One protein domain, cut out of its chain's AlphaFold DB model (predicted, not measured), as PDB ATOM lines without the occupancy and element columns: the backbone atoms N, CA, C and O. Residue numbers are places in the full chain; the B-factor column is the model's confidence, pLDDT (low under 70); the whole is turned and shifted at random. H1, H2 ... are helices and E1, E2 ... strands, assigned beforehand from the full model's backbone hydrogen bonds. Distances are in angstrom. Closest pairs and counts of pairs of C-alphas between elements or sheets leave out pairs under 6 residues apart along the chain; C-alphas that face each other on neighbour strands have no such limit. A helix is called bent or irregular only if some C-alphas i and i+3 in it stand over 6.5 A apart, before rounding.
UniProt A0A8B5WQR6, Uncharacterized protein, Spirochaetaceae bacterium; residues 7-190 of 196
ATOM      1  N   THR A   7     -11.918  21.030 -33.017       57.12
ATOM      2  CA  THR A   7     -10.565  21.544 -32.756       57.12
ATOM      3  C   THR A   7     -10.231  22.813 -33.554       57.12
ATOM      4  O   THR A   7      -9.719  23.776 -32.984       57.12
ATOM      5  N   GLU A   8     -10.594  22.881 -34.837       58.50
ATOM      6  CA  GLU A   8     -10.332  24.041 -35.707       58.50
ATOM      7  C   GLU A   8     -11.093  25.291 -35.237       58.50
ATOM      8  O   GLU A   8     -10.563  26.408 -35.209       58.50
ATOM      9  N   SER A   9     -12.325  25.091 -34.753       63.41
ATOM     10  CA  SER A   9     -13.134  26.163 -34.160       63.41
ATOM     11  C   SER A   9     -12.571  26.682 -32.827       63.41
ATOM     12  O   SER A   9     -12.655  27.880 -32.548       63.41
ATOM     13  N   ARG A  10     -11.931  25.816 -32.028       75.94
ATOM     14  CA  ARG A  10     -11.269  26.195 -30.770       75.94
ATOM     15  C   ARG A  10     -10.001  27.002 -31.009       75.94
ATOM     16  O   ARG A  10      -9.838  28.064 -30.411       75.94
ATOM     17  N   VAL A  11      -9.127  26.539 -31.899       78.94
ATOM     18  CA  VAL A  11      -7.879  27.244 -32.223       78.94
ATOM     19  C   VAL A  11      -8.177  28.621 -32.815       78.94
ATOM     20  O   VAL A  11      -7.633  29.622 -32.348       78.94
ATOM     21  N   SER A  12      -9.123  28.703 -33.754       79.62
ATOM     22  CA  SER A  12      -9.554  29.974 -34.353       79.62
ATOM     23  C   SER A  12     -10.076  30.965 -33.309       79.62
ATOM     24  O   SER A  12      -9.753  32.155 -33.356       79.62
ATOM     25  N   HIS A  13     -10.838  30.482 -32.321       84.00
ATOM     26  CA  HIS A  13     -11.304  31.305 -31.207       84.00
ATOM     27  C   HIS A  13     -10.145  31.841 -30.354       84.00
ATOM     28  O   HIS A  13     -10.112  33.033 -30.044       84.00
ATOM     29  N   ARG A  14      -9.164  30.995 -30.015       85.12
ATOM     30  CA  ARG A  14      -7.980  31.406 -29.242       85.12
ATOM     31  C   ARG A  14      -7.119  32.421 -30.000       85.12
ATOM     32  O   ARG A  14      -6.671  33.400 -29.406       85.12
ATOM     33  N   ILE A  15      -6.949  32.251 -31.314       84.88
ATOM     34  CA  ILE A  15      -6.265  33.227 -32.180       84.88
ATOM     35  C   ILE A  15      -7.012  34.568 -32.174       84.88
ATOM     36  O   ILE A  15      -6.388  35.621 -32.039       84.88
ATOM     37  N   ALA A  16      -8.343  34.557 -32.295       85.94
ATOM     38  CA  ALA A  16      -9.148  35.776 -32.253       85.94
ATOM     39  C   ALA A  16      -9.023  36.498 -30.902       85.94
ATOM     40  O   ALA A  16      -8.764  37.701 -30.874       85.94
ATOM     41  N   LEU A  17      -9.122  35.766 -29.788       85.81
ATOM     42  CA  LEU A  17      -8.919  36.315 -28.446       85.81
ATOM     43  C   LEU A  17      -7.528  36.955 -28.305       85.81
ATOM     44  O   LEU A  17      -7.415  38.080 -27.820       85.81
ATOM     45  N   HIS A  18      -6.480  36.266 -28.766       86.38
ATOM     46  CA  HIS A  18      -5.108  36.769 -28.743       86.38
ATOM     47  C   HIS A  18      -4.963  38.073 -29.543       86.38
ATOM     48  O   HIS A  18      -4.382  39.039 -29.048       86.38
ATOM     49  N   LYS A  19      -5.552  38.142 -30.747       86.12
ATOM     50  CA  LYS A  19      -5.559  39.350 -31.589       86.12
ATOM     51  C   LYS A  19      -6.221  40.538 -30.891       86.12
ATOM     52  O   LYS A  19      -5.672  41.638 -30.908       86.12
ATOM     53  N   GLU A  20      -7.390  40.339 -30.289       90.19
ATOM     54  CA  GLU A  20      -8.113  41.422 -29.615       90.19
ATOM     55  C   GLU A  20      -7.375  41.898 -28.356       90.19
ATOM     56  O   GLU A  20      -7.270  43.107 -28.127       90.19
ATOM     57  N   TYR A  21      -6.783  40.964 -27.601       89.38
ATOM     58  CA  TYR A  21      -5.950  41.274 -26.440       89.38
ATOM     59  C   TYR A  21      -4.746  42.154 -26.809       89.38
ATOM     60  O   TYR A  21      -4.547  43.206 -26.199       89.38
ATOM     61  N   TRP A  22      -3.982  41.798 -27.850       86.88
ATOM     62  CA  TRP A  22      -2.824  42.596 -28.287       86.88
ATOM     63  C   TRP A  22      -3.198  43.963 -28.855       86.88
ATOM     64  O   TRP A  22      -2.466  44.931 -28.661       86.88
ATOM     65  N   LYS A  23      -4.388  44.091 -29.452       92.25
ATOM     66  CA  LYS A  23      -4.960  45.389 -29.850       92.25
ATOM     67  C   LYS A  23      -5.461  46.223 -28.668       92.25
ATOM     68  O   LYS A  23      -6.037  47.289 -28.887       92.25
ATOM     69  N   ARG A  24      -5.272  45.751 -27.429       92.12
ATOM     70  CA  ARG A  24      -5.749  46.377 -26.185       92.12
ATOM     71  C   ARG A  24      -7.258  46.630 -26.191       92.12
ATOM     72  O   ARG A  24      -7.736  47.578 -25.569       92.12
ATOM     73  N   ARG A  25      -8.018  45.808 -26.919       94.56
ATOM     74  CA  ARG A  25      -9.481  45.875 -26.917       94.56
ATOM     75  C   ARG A  25     -10.029  45.148 -25.686       94.56
ATOM     76  O   ARG A  25      -9.367  44.241 -25.177       94.56
ATOM     77  N   PRO A  26     -11.222  45.518 -25.188       94.06
ATOM     78  CA  PRO A  26     -11.836  44.813 -24.070       94.06
ATOM     79  C   PRO A  26     -12.048  43.330 -24.395       94.06
ATOM     80  O   PRO A  26     -12.680  42.993 -25.395       94.06
ATOM     81  N   VAL A  27     -11.550  42.452 -23.526       92.88
ATOM     82  CA  VAL A  27     -11.762  40.999 -23.576       92.88
ATOM     83  C   VAL A  27     -12.280  40.526 -22.220       92.88
ATOM     84  O   VAL A  27     -11.997  41.145 -21.196       92.88
ATOM     85  N   ALA A  28     -13.050  39.437 -22.199       90.88
ATOM     86  CA  ALA A  28     -13.645  38.921 -20.963       90.88
ATOM     87  C   ALA A  28     -12.595  38.409 -19.958       90.88
ATOM     88  O   ALA A  28     -12.814  38.457 -18.751       90.88
ATOM     89  N   TYR A  29     -11.463  37.915 -20.463       90.31
ATOM     90  CA  TYR A  29     -10.330  37.419 -19.690       90.31
ATOM     91  C   TYR A  29      -9.051  37.490 -20.544       90.31
ATOM     92  O   TYR A  29      -9.139  37.440 -21.775       90.31
ATOM     93  N   PRO A  30      -7.862  37.616 -19.930       89.94
ATOM     94  CA  PRO A  30      -6.603  37.607 -20.667       89.94
ATOM     95  C   PRO A  30      -6.280  36.203 -21.223       89.94
ATOM     96  O   PRO A  30      -6.562  35.197 -20.558       89.94
ATOM     97  N   PRO A  31      -5.644  36.100 -22.407       88.38
ATOM     98  CA  PRO A  31      -5.037  34.852 -22.860       88.38
ATOM     99  C   PRO A  31      -4.019  34.361 -21.825       88.38
ATOM    100  O   PRO A  31      -3.150  35.118 -21.398       88.38
ATOM    101  N   THR A  32      -4.129  33.102 -21.421       89.06
ATOM    102  CA  THR A  32      -3.258  32.469 -20.423       89.06
ATOM    103  C   THR A  32      -2.705  31.180 -21.011       89.06
ATOM    104  O   THR A  32      -3.470  30.392 -21.574       89.06
ATOM    105  N   SER A  33      -1.393  30.978 -20.888       84.69
ATOM    106  CA  SER A  33      -0.689  29.754 -21.277       84.69
ATOM    107  C   SER A  33       0.035  29.138 -20.086       84.69
ATOM    108  O   SER A  33       0.412  29.836 -19.142       84.69
ATOM    109  N   PHE A  34       0.253  27.827 -20.147       83.81
ATOM    110  CA  PHE A  34       1.025  27.098 -19.145       83.81
ATOM    111  C   PHE A  34       2.181  26.372 -19.808       83.81
ATOM    112  O   PHE A  34       2.055  25.876 -20.918       83.81
ATOM    113  N   ARG A  35       3.310  26.277 -19.114       77.25
ATOM    114  CA  ARG A  35       4.393  25.374 -19.500       77.25
ATOM    115  C   ARG A  35       4.170  24.057 -18.773       77.25
ATOM    116  O   ARG A  35       4.116  24.043 -17.547       77.25
ATOM    117  N   CYS A  36       4.026  22.980 -19.533       79.19
ATOM    118  CA  CYS A  36       3.793  21.642 -19.001       79.19
ATOM    119  C   CYS A  36       5.090  20.833 -19.060       79.19
ATOM    120  O   CYS A  36       5.838  20.979 -20.020       79.19
ATOM    121  N   GLY A  37       5.354  20.003 -18.046       82.06
ATOM    122  CA  GLY A  37       6.511  19.099 -17.990       82.06
ATOM    123  C   GLY A  37       7.749  19.658 -17.266       82.06
ATOM    124  O   GLY A  37       7.629  20.401 -16.293       82.06
ATOM    125  N   ASP A  38       8.941  19.256 -17.725       84.44
ATOM    126  CA  ASP A  38      10.248  19.648 -17.172       84.44
ATOM    127  C   ASP A  38      10.501  21.175 -17.234       84.44
ATOM    128  O   ASP A  38      10.027  21.902 -18.113       84.44
ATOM    129  N   PHE A  39      11.305  21.667 -16.294       83.56
ATOM    130  CA  PHE A  39      11.792  23.044 -16.282       83.56
ATOM    131  C   PHE A  39      12.708  23.339 -17.485       83.56
ATOM    132  O   PHE A  39      12.655  24.423 -18.071       83.56
ATOM    133  N   PHE A  40      13.530  22.366 -17.876       84.38
ATOM    134  CA  PHE A  40      14.511  22.485 -18.944       84.38
ATOM    135  C   PHE A  40      13.916  22.135 -20.303       84.38
ATOM    136  O   PHE A  40      13.573  20.984 -20.570       84.38
ATOM    137  N   ILE A  41      13.866  23.127 -21.199       80.94
ATOM    138  CA  ILE A  41      13.155  22.996 -22.478       80.94
ATOM    139  C   ILE A  41      13.676  21.822 -23.312       80.94
ATOM    140  O   ILE A  41      12.909  21.063 -23.898       80.94
ATOM    141  N   ALA A  42      14.995  21.647 -23.313       86.25
ATOM    142  CA  ALA A  42      15.661  20.619 -24.093       86.25
ATOM    143  C   ALA A  42      15.243  19.186 -23.722       86.25
ATOM    144  O   ALA A  42      15.361  18.277 -24.538       86.25
ATOM    145  N   ARG A  43      14.745  18.977 -22.498       89.00
ATOM    146  CA  ARG A  43      14.326  17.660 -22.007       89.00
ATOM    147  C   ARG A  43      12.896  17.287 -22.389       89.00
ATOM    148  O   ARG A  43      12.539  16.125 -22.241       89.00
ATOM    149  N   HIS A  44      12.102  18.223 -22.915       88.00
ATOM    150  CA  HIS A  44      10.769  17.899 -23.446       88.00
ATOM    151  C   HIS A  44      10.818  17.137 -24.761       88.00
ATOM    152  O   HIS A  44       9.810  16.562 -25.151       88.00
ATOM    153  N   PHE A  45      11.958  17.151 -25.449       91.12
ATOM    154  CA  PHE A  45      12.111  16.542 -26.759       91.12
ATOM    155  C   PHE A  45      12.863  15.228 -26.620       91.12
ATOM    156  O   PHE A  45      14.084  15.212 -26.444       91.12
ATOM    157  N   SER A  46      12.133  14.123 -26.727       93.19
ATOM    158  CA  SER A  46      12.679  12.768 -26.710       93.19
ATOM    159  C   SER A  46      13.795  12.609 -27.745       93.19
ATOM    160  O   SER A  46      14.828  12.009 -27.448       93.19
ATOM    161  N   ALA A  47      13.631  13.223 -28.922       92.31
ATOM    162  CA  ALA A  47      14.627  13.224 -29.993       92.31
ATOM    163  C   ALA A  47      15.958  13.896 -29.608       92.31
ATOM    164  O   ALA A  47      17.013  13.545 -30.140       92.31
ATOM    165  N   ALA A  48      15.938  14.845 -28.670       92.81
ATOM    166  CA  ALA A  48      17.131  15.560 -28.232       92.81
ATOM    167  C   ALA A  48      17.828  14.919 -27.026       92.81
ATOM    168  O   ALA A  48      19.010  15.188 -26.810       92.81
ATOM    169  N   LEU A  49      17.146  14.065 -26.256       93.88
ATOM    170  CA  LEU A  49      17.714  13.443 -25.053       93.88
ATOM    171  C   LEU A  49      19.063  12.737 -25.301       93.88
ATOM    172  O   LEU A  49      19.984  12.961 -24.514       93.88
ATOM    173  N   PRO A  50      19.264  11.967 -26.393       94.94
ATOM    174  CA  PRO A  50      20.556  11.331 -26.674       94.94
ATOM    175  C   PRO A  50      21.691  12.324 -26.983       94.94
ATOM    176  O   PRO A  50      22.868  11.951 -26.996       94.94
ATOM    177  N   LEU A  51      21.356  13.582 -27.277       94.94
ATOM    178  CA  LEU A  51      22.315  14.644 -27.569       94.94
ATOM    179  C   LEU A  51      22.750  15.405 -26.312       94.94
ATOM    180  O   LEU A  51      23.801  16.036 -26.356       94.94
ATOM    181  N   LEU A  52      22.011  15.310 -25.198       94.19
ATOM    182  CA  LEU A  52      22.288  15.996 -23.924       94.19
ATOM    183  C   LEU A  52      23.422  15.338 -23.121       94.19
ATOM    184  O   LEU A  52      23.281  14.996 -21.946       94.19
ATOM    185  N   VAL A  53      24.567  15.149 -23.773       95.94
ATOM    186  CA  VAL A  53      25.786  14.597 -23.177       95.94
ATOM    187  C   VAL A  53      26.727  15.754 -22.832       95.94
ATOM    188  O   VAL A  53      27.186  16.427 -23.753       95.94
ATOM    189  N   PRO A  54      27.051  15.992 -21.547       95.81
ATOM    190  CA  PRO A  54      27.918  17.098 -21.142       95.81
ATOM    191  C   PRO A  54      29.227  17.175 -21.942       95.81
ATOM    192  O   PRO A  54      29.955  16.190 -22.052       95.81
ATOM    193  N   GLY A  55      29.520  18.353 -22.494       93.81
ATOM    194  CA  GLY A  55      30.725  18.639 -23.278       93.81
ATOM    195  C   GLY A  55      30.680  18.155 -24.729       93.81
ATOM    196  O   GLY A  55      31.621  18.411 -25.479       93.81
ATOM    197  N   LYS A  56      29.611  17.474 -25.164       96.75
ATOM    198  CA  LYS A  56      29.480  17.022 -26.551       96.75
ATOM    199  C   LYS A  56      29.245  18.218 -27.468       96.75
ATOM    200  O   LYS A  56      28.227  18.893 -27.354       96.75
ATOM    201  N   ARG A  57      30.153  18.431 -28.419       97.31
ATOM    202  CA  ARG A  57      29.943  19.378 -29.515       97.31
ATOM    203  C   ARG A  57      28.789  18.908 -30.399       97.31
ATOM    204  O   ARG A  57      28.779  17.763 -30.853       97.31
ATOM    205  N   ILE A  58      27.844  19.801 -30.651       97.19
ATOM    206  CA  ILE A  58      26.667  19.565 -31.481       97.19
ATOM    207  C   ILE A  58      26.889  20.171 -32.858       97.19
ATOM    208  O   ILE A  58      27.347  21.304 -32.994       97.19
ATOM    209  N   THR A  59      26.544  19.403 -33.886       96.31
ATOM    210  CA  THR A  59      26.557  19.857 -35.278       96.31
ATOM    211  C   THR A  59      25.166  19.736 -35.883       96.31
ATOM    212  O   THR A  59      24.309  19.005 -35.378       96.31
ATOM    213  N   THR A  60      24.933  20.436 -36.990       94.94
ATOM    214  CA  THR A  60      23.647  20.431 -37.698       94.94
ATOM    215  C   THR A  60      23.227  19.043 -38.167       94.94
ATOM    216  O   THR A  60      22.040  18.735 -38.192       94.94
ATOM    217  N   GLU A  61      24.186  18.185 -38.511       95.31
ATOM    218  CA  GLU A  61      23.958  16.816 -38.979       95.31
ATOM    219  C   GLU A  61      23.467  15.884 -37.859       95.31
ATOM    220  O   GLU A  61      22.857  14.860 -38.144       95.31
ATOM    221  N   MET A  62      23.691  16.241 -36.587       95.50
ATOM    222  CA  MET A  62      23.171  15.483 -35.442       95.50
ATOM    223  C   MET A  62      21.680  15.741 -35.187       95.50
ATOM    224  O   MET A  62      21.059  15.014 -34.415       95.50
ATOM    225  N   LEU A  63      21.110  16.786 -35.794       92.56
ATOM    226  CA  LEU A  63      19.717  17.175 -35.609       92.56
ATOM    227  C   LEU A  63      18.841  16.524 -36.681       92.56
ATOM    228  O   LEU A  63      18.626  17.095 -37.753       92.56
ATOM    229  N   ASP A  64      18.279  15.360 -36.356       91.44
ATOM    230  CA  ASP A  64      17.295  14.677 -37.199       91.44
ATOM    231  C   ASP A  64      15.955  15.421 -37.184       91.44
ATOM    232  O   ASP A  64      15.187  15.327 -36.224       91.44
ATOM    233  N   VAL A  65      15.739  16.231 -38.226       85.19
ATOM    234  CA  VAL A  65      14.438  16.522 -38.846       85.19
ATOM    235  C   VAL A  65      13.197  15.933 -38.166       85.19
ATOM    236  O   VAL A  65      12.529  16.476 -37.280       85.19
ATOM    237  N   ASP A  66      12.913  14.734 -38.617       87.81
ATOM    238  CA  ASP A  66      11.603  14.134 -38.516       87.81
ATOM    239  C   ASP A  66      11.400  13.500 -37.141       87.81
ATOM    240  O   ASP A  66      10.272  13.409 -36.658       87.81
ATOM    241  N   ALA A  67      12.495  13.180 -36.442       90.62
ATOM    242  CA  ALA A  67      12.459  12.626 -35.092       90.62
ATOM    243  C   ALA A  67      11.718  13.518 -34.076       90.62
ATOM    244  O   ALA A  67      11.189  13.006 -33.092       90.62
ATOM    245  N   PHE A  68      11.639  14.835 -34.303       88.31
ATOM    246  CA  PHE A  68      10.973  15.768 -33.381       88.31
ATOM    247  C   PHE A  68       9.467  15.903 -33.642       88.31
ATOM    248  O   PHE A  68       8.764  16.469 -32.808       88.31
ATOM    249  N   LEU A  69       8.945  15.409 -34.772       85.44
ATOM    250  CA  LEU A  69       7.524  15.568 -35.117       85.44
ATOM    251  C   LEU A  69       6.611  14.887 -34.095       85.44
ATOM    252  O   LEU A  69       5.632  15.485 -33.656       85.44
ATOM    253  N   GLY A  70       6.988  13.690 -33.640       87.44
ATOM    254  CA  GLY A  70       6.247  12.984 -32.594       87.44
ATOM    255  C   GLY A  70       6.247  13.724 -31.250       87.44
ATOM    256  O   GLY A  70       5.245  13.701 -30.536       87.44
ATOM    257  N   ASP A  71       7.334  14.427 -30.914       89.19
ATOM    258  CA  ASP A  71       7.383  15.265 -29.711       89.19
ATOM    259  C   ASP A  71       6.439  16.468 -29.835       89.19
ATOM    260  O   ASP A  71       5.705  16.760 -28.894       89.19
ATOM    261  N   TYR A  72       6.395  17.124 -30.999       85.75
ATOM    262  CA  TYR A  72       5.480  18.241 -31.257       85.75
ATOM    263  C   TYR A  72       4.010  17.830 -31.174       85.75
ATOM    264  O   TYR A  72       3.229  18.523 -30.528       85.75
ATOM    265  N   GLU A  73       3.625  16.700 -31.770       86.25
ATOM    266  CA  GLU A  73       2.247  16.198 -31.691       86.25
ATOM    267  C   GLU A  73       1.846  15.847 -30.258       86.25
ATOM    268  O   GLU A  73       0.758  16.207 -29.801       86.25
ATOM    269  N   ARG A  74       2.732  15.176 -29.515       89.56
ATOM    270  CA  ARG A  74       2.498  14.877 -28.101       89.56
ATOM    271  C   ARG A  74       2.323  16.164 -27.297       89.56
ATOM    272  O   ARG A  74       1.338  16.289 -26.576       89.56
ATOM    273  N   MET A  75       3.244  17.118 -27.439       86.00
ATOM    274  CA  MET A  75       3.184  18.394 -26.727       86.00
ATOM    275  C   MET A  75       1.916  19.170 -27.087       86.00
ATOM    276  O   MET A  75       1.245  19.669 -26.193       86.00
ATOM    277  N   PHE A  76       1.528  19.228 -28.360       85.38
ATOM    278  CA  PHE A  76       0.265  19.846 -28.762       85.38
ATOM    279  C   PHE A  76      -0.923  19.259 -27.984       85.38
ATOM    280  O   PHE A  76      -1.691  20.012 -27.387       85.38
ATOM    281  N   ASN A  77      -1.034  17.929 -27.919       86.81
ATOM    282  CA  ASN A  77      -2.113  17.264 -27.185       86.81
ATOM    283  C   ASN A  77      -2.060  17.551 -25.675       86.81
ATOM    284  O   ASN A  77      -3.083  17.892 -25.087       86.81
ATOM    285  N   GLU A  78      -0.875  17.504 -25.058       87.44
ATOM    286  CA  GLU A  78      -0.692  17.853 -23.640       87.44
ATOM    287  C   GLU A  78      -1.161  19.288 -23.339       87.44
ATOM    288  O   GLU A  78      -1.824  19.536 -22.333       87.44
ATOM    289  N   PHE A  79      -0.848  20.242 -24.220       83.75
ATOM    290  CA  PHE A  79      -1.277  21.633 -24.081       83.75
ATOM    291  C   PHE A  79      -2.783  21.820 -24.331       83.75
ATOM    292  O   PHE A  79      -3.405  22.668 -23.682       83.75
ATOM    293  N   GLU A  80      -3.391  21.048 -25.235       85.62
ATOM    294  CA  GLU A  80      -4.842  21.060 -25.447       85.62
ATOM    295  C   GLU A  80      -5.607  20.513 -24.234       85.62
ATOM    296  O   GLU A  80      -6.607  21.115 -23.823       85.62
ATOM    297  N   ASP A  81      -5.111  19.439 -23.615       88.94
ATOM    298  CA  ASP A  81      -5.735  18.786 -22.457       88.94
ATOM    299  C   ASP A  81      -5.767  19.683 -21.210       88.94
ATOM    300  O   ASP A  81      -6.695  19.610 -20.402       88.94
ATOM    301  N   VAL A  82      -4.800  20.594 -21.072       89.69
ATOM    302  CA  VAL A  82      -4.736  21.575 -19.973       89.69
ATOM    303  C   VAL A  82      -5.869  22.606 -20.047       89.69
ATOM    304  O   VAL A  82      -6.208  23.231 -19.042       89.69
ATOM    305  N   GLY A  83      -6.482  22.800 -21.220       86.00
ATOM    306  CA  GLY A  83      -7.611  23.720 -21.377       86.00
ATOM    307  C   GLY A  83      -7.228  25.202 -21.306       86.00
ATOM    308  O   GLY A  83      -8.054  26.041 -20.947       86.00
ATOM    309  N   GLN A  84      -5.986  25.541 -21.656       86.25
ATOM    310  CA  GLN A  84      -5.515  26.926 -21.730       86.25
ATOM    311  C   GLN A  84      -6.266  27.759 -22.791       86.25
ATOM    312  O   GLN A  84      -6.826  27.236 -23.763       86.25
ATOM    313  N   SER A  85      -6.263  29.084 -22.615       87.62
ATOM    314  CA  SER A  85      -6.890  30.031 -23.549       87.62
ATOM    315  C   SER A  85      -5.924  30.576 -24.603       87.62
ATOM    316  O   SER A  85      -6.368  31.105 -25.622       87.62
ATOM    317  N   ALA A  86      -4.614  30.424 -24.398       84.88
ATOM    318  CA  ALA A  86      -3.615  30.608 -25.443       84.88
ATOM    319  C   ALA A  86      -3.588  29.413 -26.411       84.88
ATOM    320  O   ALA A  86      -3.944  28.295 -26.043       84.88
ATOM    321  N   PHE A  87      -3.162  29.651 -27.651       79.56
ATOM    322  CA  PHE A  87      -2.935  28.593 -28.634       79.56
ATOM    323  C   PHE A  87      -1.477  28.125 -28.594       79.56
ATOM    324  O   PHE A  87      -0.584  28.879 -28.205       79.56
ATOM    325  N   TRP A  88      -1.255  26.871 -28.976       80.62
ATOM    326  CA  TRP A  88       0.073  26.282 -29.082       80.62
ATOM    327  C   TRP A  88       0.623  26.451 -30.501       80.62
ATOM    328  O   TRP A  88      -0.123  26.411 -31.481       80.62
ATOM    329  N   THR A  89       1.933  26.636 -30.599       77.19
ATOM    330  CA  THR A  89       2.674  26.762 -31.855       77.19
ATOM    331  C   THR A  89       3.911  25.894 -31.756       77.19
ATOM    332  O   THR A  89       4.571  25.905 -30.715       77.19
ATOM    333  N   ALA A  90       4.257  25.194 -32.829       77.75
ATOM    334  CA  ALA A  90       5.588  24.624 -32.899       77.75
ATOM    335  C   ALA A  90       6.546  25.650 -33.498       77.75
ATOM    336  O   ALA A  90       6.191  26.535 -34.273       77.75
ATOM    337  N   GLU A  91       7.797  25.474 -33.151       76.94
ATOM    338  CA  GLU A  91       8.915  26.288 -33.582       76.94
ATOM    339  C   GLU A  91      10.101  25.342 -33.768       76.94
ATOM    340  O   GLU A  91      10.066  24.225 -33.249       76.94
ATOM    341  N   PRO A  92      11.151  25.717 -34.510       82.19
ATOM    342  CA  PRO A  92      12.366  24.920 -34.557       82.19
ATOM    343  C   PRO A  92      12.873  24.638 -33.145       82.19
ATOM    344  O   PRO A  92      12.818  25.505 -32.276       82.19
ATOM    345  N   TYR A  93      13.370  23.420 -32.930       86.00
ATOM    346  CA  TYR A  93      13.699  22.911 -31.602       86.00
ATOM    347  C   TYR A  93      14.469  23.933 -30.749       86.00
ATOM    348  O   TYR A  93      15.633  24.236 -31.018       86.00
ATOM    349  N   THR A  94      13.819  24.448 -29.707       82.25
ATOM    350  CA  THR A  94      14.289  25.603 -28.926       82.25
ATOM    351  C   THR A  94      15.431  25.319 -27.974       82.25
ATOM    352  O   THR A  94      15.965  26.243 -27.365       82.25
ATOM    353  N   GLY A  95      15.840  24.057 -27.834       87.19
ATOM    354  CA  GLY A  95      17.042  23.737 -27.076       87.19
ATOM    355  C   GLY A  95      18.301  24.330 -27.714       87.19
ATOM    356  O   GLY A  95      19.241  24.654 -26.992       87.19
ATOM    357  N   VAL A  96      18.335  24.464 -29.043       90.81
ATOM    358  CA  VAL A  96      19.507  24.972 -29.764       90.81
ATOM    359  C   VAL A  96      19.579  26.503 -29.644       90.81
ATOM    360  O   VAL A  96      18.583  27.173 -29.929       90.81
ATOM    361  N   PRO A  97      20.746  27.078 -29.296       91.88
ATOM    362  CA  PRO A  97      20.994  28.519 -29.371       91.88
ATOM    363  C   PRO A  97      21.177  28.931 -30.841       91.88
ATOM    364  O   PRO A  97      22.289  29.117 -31.332       91.88
ATOM    365  N   TRP A  98      20.071  28.947 -31.589       89.88
ATOM    366  CA  TRP A  98      20.075  29.095 -33.046       89.88
ATOM    367  C   TRP A  98      20.752  30.382 -33.501       89.88
ATOM    368  O   TRP A  98      21.517  30.350 -34.459       89.88
ATOM    369  N   THR A  99      20.489  31.495 -32.819       89.50
ATOM    370  CA  THR A  99      21.063  32.798 -33.164       89.50
ATOM    371  C   THR A  99      22.582  32.767 -33.038       89.50
ATOM    372  O   THR A  99      23.284  33.088 -33.989       89.50
ATOM    373  N   GLU A 100      23.103  32.307 -31.906       91.94
ATOM    374  CA  GLU A 100      24.534  32.206 -31.642       91.94
ATOM    375  C   GLU A 100      25.211  31.235 -32.619       91.94
ATOM    376  O   GLU A 100      26.267  31.538 -33.170       91.94
ATOM    377  N   ALA A 101      24.577  30.094 -32.896       93.50
ATOM    378  CA  ALA A 101      25.087  29.104 -33.838       93.50
ATOM    379  C   ALA A 101      25.149  29.637 -35.282       93.50
ATOM    380  O   ALA A 101      26.133  29.424 -35.994       93.50
ATOM    381  N   ILE A 102      24.120  30.377 -35.713       92.31
ATOM    382  CA  ILE A 102      24.080  31.070 -37.011       92.31
ATOM    383  C   ILE A 102      25.184  32.128 -37.098       92.31
ATOM    384  O   ILE A 102      25.795  32.283 -38.152       92.31
ATOM    385  N   LEU A 103      25.476  32.811 -35.991       90.50
ATOM    386  CA  LEU A 103      26.555  33.794 -35.897       90.50
ATOM    387  C   LEU A 103      27.951  33.166 -35.746       90.50
ATOM    388  O   LEU A 103      28.923  33.907 -35.639       90.50
ATOM    389  N   GLY A 104      28.069  31.833 -35.759       89.50
ATOM    390  CA  GLY A 104      29.346  31.114 -35.800       89.50
ATOM    391  C   GLY A 104      29.815  30.517 -34.473       89.50
ATOM    392  O   GLY A 104      30.860  29.871 -34.450       89.50
ATOM    393  N   CYS A 105      29.064  30.675 -33.379       93.12
ATOM    394  CA  CYS A 105      29.426  30.076 -32.094       93.12
ATOM    395  C   CYS A 105      29.375  28.541 -32.149       93.12
ATOM    396  O   CYS A 105      28.469  27.944 -32.742       93.12
ATOM    397  N   GLU A 106      30.318  27.882 -31.470       95.62
ATOM    398  CA  GLU A 106      30.253  26.433 -31.290       95.62
ATOM    399  C   GLU A 106      29.154  26.079 -30.283       95.62
ATOM    400  O   GLU A 106      29.041  26.697 -29.228       95.62
ATOM    401  N   VAL A 107      28.338  25.070 -30.594       96.69
ATOM    402  CA  VAL A 107      27.249  24.622 -29.716       96.69
ATOM    403  C   VAL A 107      27.677  23.368 -28.972       96.69
ATOM    404  O   VAL A 107      28.073  22.376 -29.585       96.69
ATOM    405  N   HIS A 108      27.580  23.395 -27.650       96.62
ATOM    406  CA  HIS A 108      27.948  22.300 -26.766       96.62
ATOM    407  C   HIS A 108      26.741  21.854 -25.946       96.62
ATOM    408  O   HIS A 108      25.934  22.656 -25.486       96.62
ATOM    409  N   ALA A 109      26.601  20.549 -25.760       95.50
ATOM    410  CA  ALA A 109      25.577  19.988 -24.904       95.50
ATOM    411  C   ALA A 109      25.994  20.020 -23.436       95.50
ATOM    412  O   ALA A 109      27.102  19.641 -23.064       95.50
ATOM    413  N   GLY A 110      25.054  20.421 -22.594       90.94
ATOM    414  CA  GLY A 110      25.016  20.118 -21.174       90.94
ATOM    415  C   GLY A 110      24.021  18.992 -20.886       90.94
ATOM    416  O   GLY A 110      23.297  18.523 -21.761       90.94
ATOM    417  N   GLY A 111      23.924  18.586 -19.618       87.69
ATOM    418  CA  GLY A 111      22.944  17.572 -19.196       87.69
ATOM    419  C   GLY A 111      21.488  18.065 -19.184       87.69
ATOM    420  O   GLY A 111      20.575  17.292 -18.892       87.69
ATOM    421  N   ALA A 112      21.256  19.355 -19.430       86.81
ATOM    422  CA  ALA A 112      19.945  19.997 -19.314       86.81
ATOM    423  C   ALA A 112      19.594  20.920 -20.495       86.81
ATOM    424  O   ALA A 112      18.502  21.474 -20.539       86.81
ATOM    425  N   GLY A 113      20.495  21.095 -21.457       90.56
ATOM    426  CA  GLY A 113      20.312  22.006 -22.581       90.56
ATOM    427  C   GLY A 113      21.589  22.138 -23.386       90.56
ATOM    428  O   GLY A 113      22.550  21.419 -23.124       90.56
ATOM    429  N   PHE A 114      21.600  23.059 -24.338       93.94
ATOM    430  CA  PHE A 114      22.794  23.392 -25.103       93.94
ATOM    431  C   PHE A 114      23.253  24.807 -24.761       93.94
ATOM    432  O   PHE A 114      22.438  25.671 -24.444       93.94
ATOM    433  N   THR A 115      24.558  25.028 -24.817       94.12
ATOM    434  CA  THR A 115      25.204  26.325 -24.625       94.12
ATOM    435  C   THR A 115      26.023  26.653 -25.862       94.12
ATOM    436  O   THR A 115      26.543  25.757 -26.524       94.12
ATOM    437  N   ALA A 116      26.114  27.936 -26.189       94.94
ATOM    438  CA  ALA A 116      27.009  28.423 -27.224       94.94
ATOM    439  C   ALA A 116      28.301  28.928 -26.574       94.94
ATOM    440  O   ALA A 116      28.240  29.656 -25.583       94.94
ATOM    441  N   GLU A 117      29.446  28.555 -27.133       93.50
ATOM    442  CA  GLU A 117      30.743  29.110 -26.756       93.50
ATOM    443  C   GLU A 117      31.025  30.360 -27.603       93.50
ATOM    444  O   GLU A 117      30.857  30.313 -28.828       93.50
ATOM    445  N   PRO A 118      31.429  31.483 -26.985       90.00
ATOM    446  CA  PRO A 118      31.743  32.695 -27.726       90.00
ATOM    447  C   PRO A 118      32.939  32.449 -28.652       90.00
ATOM    448  O   PRO A 118      33.947  31.883 -28.235       90.00
ATOM    449  N   TRP A 119      32.841  32.899 -29.904       89.31
ATOM    450  CA  TRP A 119      33.977  32.895 -30.836       89.31
ATOM    451  C   TRP A 119      34.708  34.244 -30.875       89.31
ATOM    452  O   TRP A 119      35.880  34.307 -31.235       89.31
ATOM    453  N   MET A 120      34.013  35.322 -30.508       89.50
ATOM    454  CA  MET A 120      34.553  36.675 -30.445       89.50
ATOM    455  C   MET A 120      35.256  36.896 -29.102       89.50
ATOM    456  O   MET A 120      34.649  36.713 -28.047       89.50
ATOM    457  N   GLU A 121      36.512  37.337 -29.138       89.75
ATOM    458  CA  GLU A 121      37.321  37.612 -27.946       89.75
ATOM    459  C   GLU A 121      37.228  39.083 -27.510       89.75
ATOM    460  O   GLU A 121      37.420  39.407 -26.337       89.75
ATOM    461  N   SER A 122      36.918  39.990 -28.442       92.69
ATOM    462  CA  SER A 122      36.764  41.423 -28.171       92.69
ATOM    463  C   SER A 122      35.819  42.109 -29.160       92.69
ATOM    464  O   SER A 122      35.592  41.621 -30.264       92.69
ATOM    465  N   LEU A 123      35.307  43.286 -28.786       90.81
ATOM    466  CA  LEU A 123      34.417  44.080 -29.644       90.81
ATOM    467  C   LEU A 123      35.084  44.587 -30.931       90.81
ATOM    468  O   LEU A 123      34.371  44.946 -31.864       90.81
ATOM    469  N   ASP A 124      36.416  44.583 -31.015       93.88
ATOM    470  CA  ASP A 124      37.142  44.992 -32.225       93.88
ATOM    471  C   ASP A 124      36.860  44.051 -33.412       93.88
ATOM    472  O   ASP A 124      37.037  44.431 -34.567       93.88
ATOM    473  N   GLN A 125      36.357  42.842 -33.141       90.94
ATOM    474  CA  GLN A 125      35.968  41.852 -34.147       90.94
ATOM    475  C   GLN A 125      34.489  41.968 -34.558       90.94
ATOM    476  O   GLN A 125      33.976  41.110 -35.273       90.94
ATOM    477  N   ILE A 126      33.757  43.005 -34.129       90.12
ATOM    478  CA  ILE A 126      32.334  43.167 -34.484       90.12
ATOM    479  C   ILE A 126      32.115  43.259 -36.000       90.12
ATOM    480  O   ILE A 126      31.094  42.804 -36.515       90.12
ATOM    481  N   ASP A 127      33.101  43.778 -36.732       90.25
ATOM    482  CA  ASP A 127      33.077  43.848 -38.191       90.25
ATOM    483  C   ASP A 127      33.294  42.488 -38.873       90.25
ATOM    484  O   ASP A 127      33.101  42.366 -40.079       90.25
ATOM    485  N   GLU A 128      33.637  41.439 -38.136       88.12
ATOM    486  CA  GLU A 128      33.658  40.069 -38.653       88.12
ATOM    487  C   GLU A 128      32.274  39.404 -38.531       88.12
ATOM    488  O   GLU A 128      31.983  38.433 -39.231       88.12
ATOM    489  N   LEU A 129      31.377  39.952 -37.697       87.88
ATOM    490  CA  LEU A 129      30.022  39.439 -37.521       87.88
ATOM    491  C   LEU A 129      29.189  39.701 -38.777       87.88
ATOM    492  O   LEU A 129      28.809  40.839 -39.069       87.88
ATOM    493  N   ARG A 130      28.876  38.647 -39.524       84.75
ATOM    494  CA  ARG A 130      28.064  38.726 -40.740       84.75
ATOM    495  C   ARG A 130      27.021  37.623 -40.734       84.75
ATOM    496  O   ARG A 130      27.294  36.500 -40.320       84.75
ATOM    497  N   PHE A 131      25.820  37.951 -41.199       85.94
ATOM    498  CA  PHE A 131      24.834  36.926 -41.501       85.94
ATOM    499  C   PHE A 131      25.206  36.263 -42.824       85.94
ATOM    500  O   PHE A 131      25.308  36.938 -43.846       85.94
ATOM    501  N   ASP A 132      25.394  34.949 -42.789       85.62
ATOM    502  CA  ASP A 132      25.646  34.137 -43.971       85.62
ATOM    503  C   ASP A 132      24.417  33.247 -44.244       85.62
ATOM    504  O   ASP A 132      24.165  32.311 -43.475       85.62
ATOM    505  N   PRO A 133      23.638  33.501 -45.314       84.06
ATOM    506  CA  PRO A 133      22.488  32.667 -45.663       84.06
ATOM    507  C   PRO A 133      22.889  31.233 -46.045       84.06
ATOM    508  O   PRO A 133      22.061  30.321 -45.965       84.06
ATOM    509  N   ASP A 134      24.150  31.009 -46.428       88.12
ATOM    510  CA  ASP A 134      24.680  29.697 -46.768       88.12
ATOM    511  C   ASP A 134      25.178  28.893 -45.559       88.12
ATOM    512  O   ASP A 134      25.472  27.695 -45.711       88.12
ATOM    513  N   ASN A 135      25.186  29.497 -44.366       90.62
ATOM    514  CA  ASN A 135      25.558  28.854 -43.113       90.62
ATOM    515  C   ASN A 135      24.706  27.593 -42.869       90.62
ATOM    516  O   ASN A 135      23.480  27.574 -43.024       90.62
ATOM    517  N   ARG A 136      25.363  26.507 -42.444       94.38
ATOM    518  CA  ARG A 136      24.710  25.210 -42.197       94.38
ATOM    519  C   ARG A 136      23.584  25.304 -41.169       94.38
ATOM    520  O   ARG A 136      22.565  24.634 -41.330       94.38
ATOM    521  N   TRP A 137      23.744  26.134 -40.139       93.38
ATOM    522  CA  TRP A 137      22.729  26.363 -39.113       93.38
ATOM    523  C   TRP A 137      21.512  27.098 -39.666       93.38
ATOM    524  O   TRP A 137      20.394  26.719 -39.330       93.38
ATOM    525  N   VAL A 138      21.705  28.062 -40.575       90.94
ATOM    526  CA  VAL A 138      20.600  28.735 -41.281       90.94
ATOM    527  C   VAL A 138      19.821  27.720 -42.113       90.94
ATOM    528  O   VAL A 138      18.603  27.608 -41.983       90.94
ATOM    529  N   LYS A 139      20.519  26.905 -42.910       91.56
ATOM    530  CA  LYS A 139      19.890  25.858 -43.731       91.56
ATOM    531  C   LYS A 139      19.115  24.846 -42.884       91.56
ATOM    532  O   LYS A 139      17.970  24.538 -43.203       91.56
ATOM    533  N   LYS A 140      19.695  24.382 -41.771       91.88
ATOM    534  CA  LYS A 140      19.042  23.446 -40.839       91.88
ATOM    535  C   LYS A 140      17.841  24.076 -40.116       91.88
ATOM    536  O   LYS A 140      16.845  23.390 -39.896       91.88
ATOM    537  N   TYR A 141      17.902  25.365 -39.775       87.19
ATOM    538  CA  TYR A 141      16.769  26.104 -39.205       87.19
ATOM    539  C   TYR A 141      15.587  26.158 -40.182       87.19
ATOM    540  O   TYR A 141      14.446  25.901 -39.797       87.19
ATOM    541  N   TRP A 142      15.846  26.425 -41.465       81.81
ATOM    542  CA  TRP A 142      14.790  26.462 -42.481       81.81
ATOM    543  C   TRP A 142      14.246  25.083 -42.849       81.81
ATOM    544  O   TRP A 142      13.041  24.941 -43.045       81.81
ATOM    545  N   GLU A 143      15.096  24.054 -42.879       81.81
ATOM    546  CA  GLU A 143      14.667  22.655 -43.011       81.81
ATOM    547  C   GLU A 143      13.613  22.312 -41.946       81.81
ATOM    548  O   GLU A 143      12.543  21.804 -42.273       81.81
ATOM    549  N   ARG A 144      13.861  22.705 -40.689       67.56
ATOM    550  CA  ARG A 144      12.914  22.548 -39.573       67.56
ATOM    551  C   ARG A 144      11.603  23.287 -39.792       67.56
ATOM    552  O   ARG A 144      10.545  22.687 -39.619       67.56
ATOM    553  N   GLN A 145      11.671  24.569 -40.147       66.25
ATOM    554  CA  GLN A 145      10.475  25.391 -40.355       66.25
ATOM    555  C   GLN A 145       9.544  24.779 -41.412       66.25
ATOM    556  O   GLN A 145       8.330  24.710 -41.209       66.25
ATOM    557  N   ASN A 146      10.108  24.261 -42.504       60.16
ATOM    558  CA  ASN A 146       9.330  23.659 -43.587       60.16
ATOM    559  C   ASN A 146       8.640  22.350 -43.169       60.16
ATOM    560  O   ASN A 146       7.464  22.150 -43.489       60.16
ATOM    561  N   THR A 147       9.326  21.476 -42.426       64.56
ATOM    562  CA  THR A 147       8.734  20.213 -41.950       64.56
ATOM    563  C   THR A 147       7.618  20.468 -40.938       64.56
ATOM    564  O   THR A 147       6.547  19.871 -41.020       64.56
ATOM    565  N   VAL A 148       7.840  21.400 -40.011       61.16
ATOM    566  CA  VAL A 148       6.890  21.742 -38.947       61.16
ATOM    567  C   VAL A 148       5.613  22.381 -39.509       61.16
ATOM    568  O   VAL A 148       4.516  21.986 -39.124       61.16
ATOM    569  N   THR A 149       5.738  23.295 -40.477       56.62
ATOM    570  CA  THR A 149       4.591  23.969 -41.123       56.62
ATOM    571  C   THR A 149       3.760  23.024 -42.001       56.62
ATOM    572  O   THR A 149       2.591  23.284 -42.270       56.62
ATOM    573  N   SER A 150       4.340  21.904 -42.442       49.41
ATOM    574  CA  SER A 150       3.626  20.891 -43.233       49.41
ATOM    575  C   SER A 150       2.726  19.981 -42.380       49.41
ATOM    576  O   SER A 150       1.933  19.219 -42.934       49.41
ATOM    577  N   SER A 151       2.818  20.052 -41.044       53.47
ATOM    578  CA  SER A 151       1.932  19.328 -40.127       53.47
ATOM    579  C   SER A 151       0.629  20.104 -39.894       53.47
ATOM    580  O   SER A 151       0.632  21.285 -39.557       53.47
ATOM    581  N   SER A 152      -0.511  19.427 -40.053       46.41
ATOM    582  CA  SER A 152      -1.856  20.017 -40.181       46.41
ATOM    583  C   SER A 152      -2.386  20.770 -38.950       46.41
ATOM    584  O   SER A 152      -3.468  21.346 -39.008       46.41
ATOM    585  N   HIS A 153      -1.658  20.753 -37.834       50.50
ATOM    586  CA  HIS A 153      -2.097  21.297 -36.543       50.50
ATOM    587  C   HIS A 153      -1.164  22.389 -36.011       50.50
ATOM    588  O   HIS A 153      -1.277  22.799 -34.856       50.50
ATOM    589  N   VAL A 154      -0.210  22.829 -36.833       52.06
ATOM    590  CA  VAL A 154       0.999  23.477 -36.351       52.06
ATOM    591  C   VAL A 154       1.233  24.808 -37.054       52.06
ATOM    592  O   VAL A 154       1.412  24.880 -38.265       52.06
ATOM    593  N   PHE A 155       1.259  25.879 -36.265       48.94
ATOM    594  CA  PHE A 155       1.590  27.218 -36.739       48.94
ATOM    595  C   PHE A 155       3.049  27.524 -36.412       48.94
ATOM    596  O   PHE A 155       3.447  27.387 -35.256       48.94
ATOM    597  N   ALA A 156       3.821  27.930 -37.418       43.16
ATOM    598  CA  ALA A 156       5.216  28.325 -37.263       43.16
ATOM    599  C   ALA A 156       5.358  29.758 -36.714       43.16
ATOM    600  O   ALA A 156       4.600  30.662 -37.077       43.16
ATOM    601  N   LEU A 157       6.355  29.957 -35.846       47.38
ATOM    602  CA  LEU A 157       6.794  31.255 -35.316       47.38
ATOM    603  C   LEU A 157       7.982  31.836 -36.125       47.38
ATOM    604  O   LEU A 157       8.621  31.093 -36.876       47.38
ATOM    605  N   PRO A 158       8.260  33.159 -36.008       47.16
ATOM    606  CA  PRO A 158       9.186  33.907 -36.878       47.16
ATOM    607  C   PRO A 158      10.682  33.581 -36.540       47.16
ATOM    608  O   PRO A 158      10.925  32.564 -35.889       47.16
ATOM    609  N   PRO A 159      11.721  34.292 -37.047       47.12
ATOM    610  CA  PRO A 159      13.127  33.831 -37.020       47.12
ATOM    611  C   PRO A 159      13.660  33.661 -35.579       47.12
ATOM    612  O   PRO A 159      12.996  34.114 -34.644       47.12
ATOM    613  N   PRO A 160      14.803  32.964 -35.379       46.69
ATOM    614  CA  PRO A 160      15.094  32.288 -34.118       46.69
ATOM    615  C   PRO A 160      14.984  33.223 -32.912       46.69
ATOM    616  O   PRO A 160      15.506  34.342 -32.955       46.69
ATOM    617  N   PRO A 161      14.327  32.785 -31.824       48.22
ATOM    618  CA  PRO A 161      14.283  33.581 -30.615       48.22
ATOM    619  C   PRO A 161      15.714  33.784 -30.108       48.22
ATOM    620  O   PRO A 161      16.478  32.830 -29.953       48.22
ATOM    621  N   VAL A 162      16.086  35.035 -29.838       42.34
ATOM    622  CA  VAL A 162      17.263  35.328 -29.009       42.34
ATOM    623  C   VAL A 162      17.031  34.654 -27.658       42.34
ATOM    624  O   VAL A 162      15.933  34.770 -27.105       42.34
ATOM    625  N   HIS A 163      18.023  33.930 -27.132       36.84
ATOM    626  CA  HIS A 163      17.889  33.232 -25.856       36.84
ATOM    627  C   HIS A 163      17.424  34.222 -24.766       36.84
ATOM    628  O   HIS A 163      18.100  35.208 -24.481       36.84
ATOM    629  N   GLY A 164      16.227  34.004 -24.203       28.91
ATOM    630  CA  GLY A 164      15.604  34.918 -23.231       28.91
ATOM    631  C   GLY A 164      14.609  35.950 -23.790       28.91
ATOM    632  O   GLY A 164      14.107  36.762 -23.015       28.91
ATOM    633  N   SER A 165      14.274  35.920 -25.085       32.00
ATOM    634  CA  SER A 165      13.252  36.784 -25.696       32.00
ATOM    635  C   SER A 165      11.919  36.053 -25.914       32.00
ATOM    636  O   SER A 165      11.890  34.902 -26.347       32.00
ATOM    637  N   VAL A 166      10.802  36.732 -25.633       34.59
ATOM    638  CA  VAL A 166       9.448  36.291 -26.015       34.59
ATOM    639  C   VAL A 166       9.177  36.820 -27.424       34.59
ATOM    640  O   VAL A 166       9.366  38.012 -27.671       34.59
ATOM    641  N   ALA A 167       8.759  35.950 -28.350       39.78
ATOM    642  CA  ALA A 167       8.507  36.311 -29.746       39.78
ATOM    643  C   ALA A 167       7.603  37.554 -29.880       39.78
ATOM    644  O   ALA A 167       6.627  37.712 -29.143       39.78
ATOM    645  N   ASN A 168       7.921  38.425 -30.846       36.38
ATOM    646  CA  ASN A 168       7.109  39.600 -31.158       36.38
ATOM    647  C   ASN A 168       5.714  39.154 -31.662       36.38
ATOM    648  O   ASN A 168       5.631  38.497 -32.707       36.38
ATOM    649  N   PRO A 169       4.619  39.517 -30.969       39.38
ATOM    650  CA  PRO A 169       3.277  39.036 -31.284       39.38
ATOM    651  C   PRO A 169       2.770  39.474 -32.657       39.38
ATOM    652  O   PRO A 169       2.061  38.710 -33.303       39.38
ATOM    653  N   GLU A 170       3.137  40.666 -33.136       33.00
ATOM    654  CA  GLU A 170       2.645  41.163 -34.431       33.00
ATOM    655  C   GLU A 170       3.186  40.331 -35.604       33.00
ATOM    656  O   GLU A 170       2.444  40.016 -36.528       33.00
ATOM    657  N   LEU A 171       4.431  39.853 -35.507       37.44
ATOM    658  CA  LEU A 171       5.076  39.030 -36.538       37.44
ATOM    659  C   LEU A 171       4.613  37.562 -36.520       37.44
ATOM    660  O   LEU A 171       4.678  36.885 -37.545       37.44
ATOM    661  N   SER A 172       4.115  37.076 -35.377       37.22
ATOM    662  CA  SER A 172       3.506  35.740 -35.263       37.22
ATOM    663  C   SER A 172       2.158  35.636 -35.989       37.22
ATOM    664  O   SER A 172       1.770  34.564 -36.446       37.22
ATOM    665  N   LEU A 173       1.442  36.758 -36.122       36.44
ATOM    666  CA  LEU A 173       0.068  36.796 -36.620       36.44
ATOM    667  C   LEU A 173      -0.027  36.794 -38.152       36.44
ATOM    668  O   LEU A 173      -1.011  36.271 -38.683       36.44
ATOM    669  N   ASP A 174       0.980  37.327 -38.848       31.89
ATOM    670  CA  ASP A 174       1.032  37.359 -40.318       31.89
ATOM    671  C   ASP A 174       1.462  36.009 -40.923       31.89
ATOM    672  O   ASP A 174       1.010  35.647 -42.011       31.89
ATOM    673  N   LEU A 175       2.259  35.211 -40.196       36.53
ATOM    674  CA  LEU A 175       2.654  33.858 -40.618       36.53
ATOM    675  C   LEU A 175       1.479  32.869 -40.566       36.53
ATOM    676  O   LEU A 175       1.296  32.061 -41.473       36.53
ATOM    677  N   VAL A 176       0.626  32.994 -39.543       34.53
ATOM    678  CA  VAL A 176      -0.623  32.221 -39.384       34.53
ATOM    679  C   VAL A 176      -1.623  32.505 -40.519       34.53
ATOM    680  O   VAL A 176      -2.518  31.701 -40.770       34.53
ATOM    681  N   ALA A 177      -1.476  33.630 -41.230       30.27
ATOM    682  CA  ALA A 177      -2.353  34.047 -42.325       30.27
ATOM    683  C   ALA A 177      -1.858  33.651 -43.735       30.27
ATOM    684  O   ALA A 177      -2.516  33.998 -44.716       30.27
ATOM    685  N   GLY A 178      -0.738  32.923 -43.863       30.94
ATOM    686  CA  GLY A 178      -0.288  32.352 -45.141       30.94
ATOM    687  C   GLY A 178       0.352  33.336 -46.134       30.94
ATOM    688  O   GLY A 178       0.311  33.090 -47.338       30.94
ATOM    689  N   LEU A 179       0.947  34.441 -45.671       31.05
ATOM    690  CA  LEU A 179       1.702  35.363 -46.533       31.05
ATOM    691  C   LEU A 179       3.196  34.972 -46.627       31.05
ATOM    692  O   LEU A 179       3.766  34.495 -45.644       31.05
ATOM    693  N   PRO A 180       3.863  35.177 -47.784       32.22
ATOM    694  CA  PRO A 180       5.262  34.799 -48.004       32.22
ATOM    695  C   PRO A 180       6.208  35.742 -47.235       32.22
ATOM    696  O   PRO A 180       6.705  36.725 -47.777       32.22
ATOM    697  N   ALA A 181       6.428  35.468 -45.945       40.28
ATOM    698  CA  ALA A 181       7.007  36.424 -44.991       40.28
ATOM    699  C   ALA A 181       8.490  36.199 -44.622       40.28
ATOM    700  O   ALA A 181       9.069  37.017 -43.909       40.28
ATOM    701  N   GLY A 182       9.136  35.132 -45.108       33.81
ATOM    702  CA  GLY A 182      10.477  34.740 -44.638       33.81
ATOM    703  C   GLY A 182      11.577  35.796 -44.839       33.81
ATOM    704  O   GLY A 182      12.425  35.970 -43.970       33.81
ATOM    705  N   ILE A 183      11.539  36.550 -45.946       33.78
ATOM    706  CA  ILE A 183      12.575  37.548 -46.293       33.78
ATOM    707  C   ILE A 183      12.305  38.911 -45.634       33.78
ATOM    708  O   ILE A 183      13.233  39.593 -45.206       33.78
ATOM    709  N   GLN A 184      11.038  39.313 -45.491       31.56
ATOM    710  CA  GLN A 184      10.695  40.592 -44.855       31.56
ATOM    711  C   GLN A 184      10.969  40.592 -43.344       31.56
ATOM    712  O   GLN A 184      11.358  41.621 -42.796       31.56
ATOM    713  N   GLN A 185      10.832  39.444 -42.672       35.16
ATOM    714  CA  GLN A 185      11.032  39.339 -41.223       35.16
ATOM    715  C   GLN A 185      12.486  39.521 -40.776       35.16
ATOM    716  O   GLN A 185      12.723  40.088 -39.708       35.16
ATOM    717  N   PHE A 186      13.457  39.091 -41.586       32.88
ATOM    718  CA  PHE A 186      14.878  39.271 -41.281       32.88
ATOM    719  C   PHE A 186      15.270  40.759 -41.294       32.88
ATOM    720  O   PHE A 186      15.860  41.261 -40.335       32.88
ATOM    721  N   ASN A 187      14.817  41.495 -42.313       31.56
ATOM    722  CA  ASN A 187      15.063  42.933 -42.456       31.56
ATOM    723  C   ASN A 187      14.392  43.775 -41.356       31.56
ATOM    724  O   ASN A 187      14.884  44.849 -41.018       31.56
ATOM    725  N   CYS A 188      13.285  43.308 -40.769       37.22
ATOM    726  CA  CYS A 188      12.637  43.999 -39.650       37.22
ATOM    727  C   CYS A 188      13.391  43.847 -38.321       37.22
ATOM    728  O   CYS A 188      13.351  44.759 -37.499       37.22
ATOM    729  N   LEU A 189      14.052  42.709 -38.090       33.66
ATOM    730  CA  LEU A 189      14.784  42.445 -36.844       33.66
ATOM    731  C   LEU A 189      16.229  42.948 -36.893       33.66
ATOM    732  O   LEU A 189      16.780  43.321 -35.860       33.66
ATOM    733  N   PHE A 190      16.810  43.031 -38.091       39.97
ATOM    734  CA  PHE A 190      18.152  43.552 -38.319       39.97
ATOM    735  C   PHE A 190      18.139  44.575 -39.462       39.97
ATOM    736  O   PHE A 190      18.625  44.283 -40.554       39.97
TER     737      PHE A 190
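Overview. This is residues 7 to 190 of the 196 residues of an uncharacterized protein of Spirochaetaceae bacterium (UniProt A0A8B5WQR6). Scattered helices and long loops make up a body in which H1 stands at one end, while the small hairpin of E1 and E2, with H5 beside it, lies toward the opposite end, where residues 121 to 127 stick out. H7 runs lengthwise along one side of the body, not through its middle, and packs on H5 with residues 136 to 141; H2, H3 and H4 lie along one long edge of the body, and H8 and H9 lie toward the opposite edge. The printed part has 184 residues, with named elements in the order H1 H2 H3 H4 H5 E1 E2 H6 H7 H8 H9; the two strands form an antiparallel sheet. The class is mostly helix, though under half of the residues, 90 of 184, are in named elements. The whole is compact, with a radius of gyration of the C-alphas of 17.6 A and spans of 51 by 35 by 26 A.

Arrangement. H1, residues 7 to 22, touches no helix. H2, residues 41 to 44, and H3, residues 46 to 51, touch only at the corner, and only just, with 3 pairs of C-alphas within 8 A; the closest are Arg 43 and Leu 49, 6.2 A apart. H4, residues 66 to 81, touches H3 with residues 67 to 71 alone, at a steep tilt of 49 degrees, opposite ways; the closest C-alphas are Ala 47 and Ala 67, 5.6 A apart. H5, residues 98 to 102, is followed by the hairpin of E1, residues 106 to 109, and E2, residues 114 to 117. N 108 and O 115 are within hydrogen-bond range at 2.8 A, as are N 117 and O 106 at 2.8 A. Residues 57 to 58 pair antiparallel with residues 107 to 108 of E1. H6, residues 123 to 128, touches no helix. H7, residues 136 to 149, touches H5 with residues 136 to 141 alone; the closest C-alphas are Ile 102 and Trp 137, 5.3 A apart. H4 and H7 are close but not clearly touching, the closest C-alphas, Leu 69 and Val 148, being 7.3 A apart. H8, residues 169 to 175, is close to H1 but not clearly touching, the C-alphas of Trp 22 and Pro 169 being closest at 7.7 A. H9, residues 182 to 189, is close to H8 but not clearly touching, with Leu 171 and Gln 185 closest at 7.6 A between C-alphas. Every O i to N i+4 pair is within hydrogen-bond range in H1, H5 and H7; the figures are 10 of 12 in H4, 2 of 4 in H9, 1 of 3 in H8 and 0 of 2 in both H3 and H6, and H2 is too short for such a pair. For O i to N i+3, 2 of 3 are within range in H3, 2 of 3 in H6 and 2 of 4 in H8.

Along the chain. H1 begins at C-alpha 7 (-10.565, 21.544, -32.756) and is 22.9 A long. H4 is 24.1 A long and H7 20.2 A. H3 and H6 are irregular, with C-alphas 47 and 50 at 7.1 A and C-alphas 124 and 127 at 7.3 A; H4 is only just irregular, with C-alphas 67 and 70 at 6.7 A. H9 ends at C-alpha 189 (14.784, 42.445, -36.844).

Size, cuts and confidence. The C-alphas farthest apart are those of Ser 9 and Asp 124, 53.7 A. The printed part has no cut. The links H1 to H2, H3 to H4, H4 to H5 and H7 to H8 are long. The mean pLDDT of the printed part is 76.3; residues 7 to 9 and 144 to 190 are under 70.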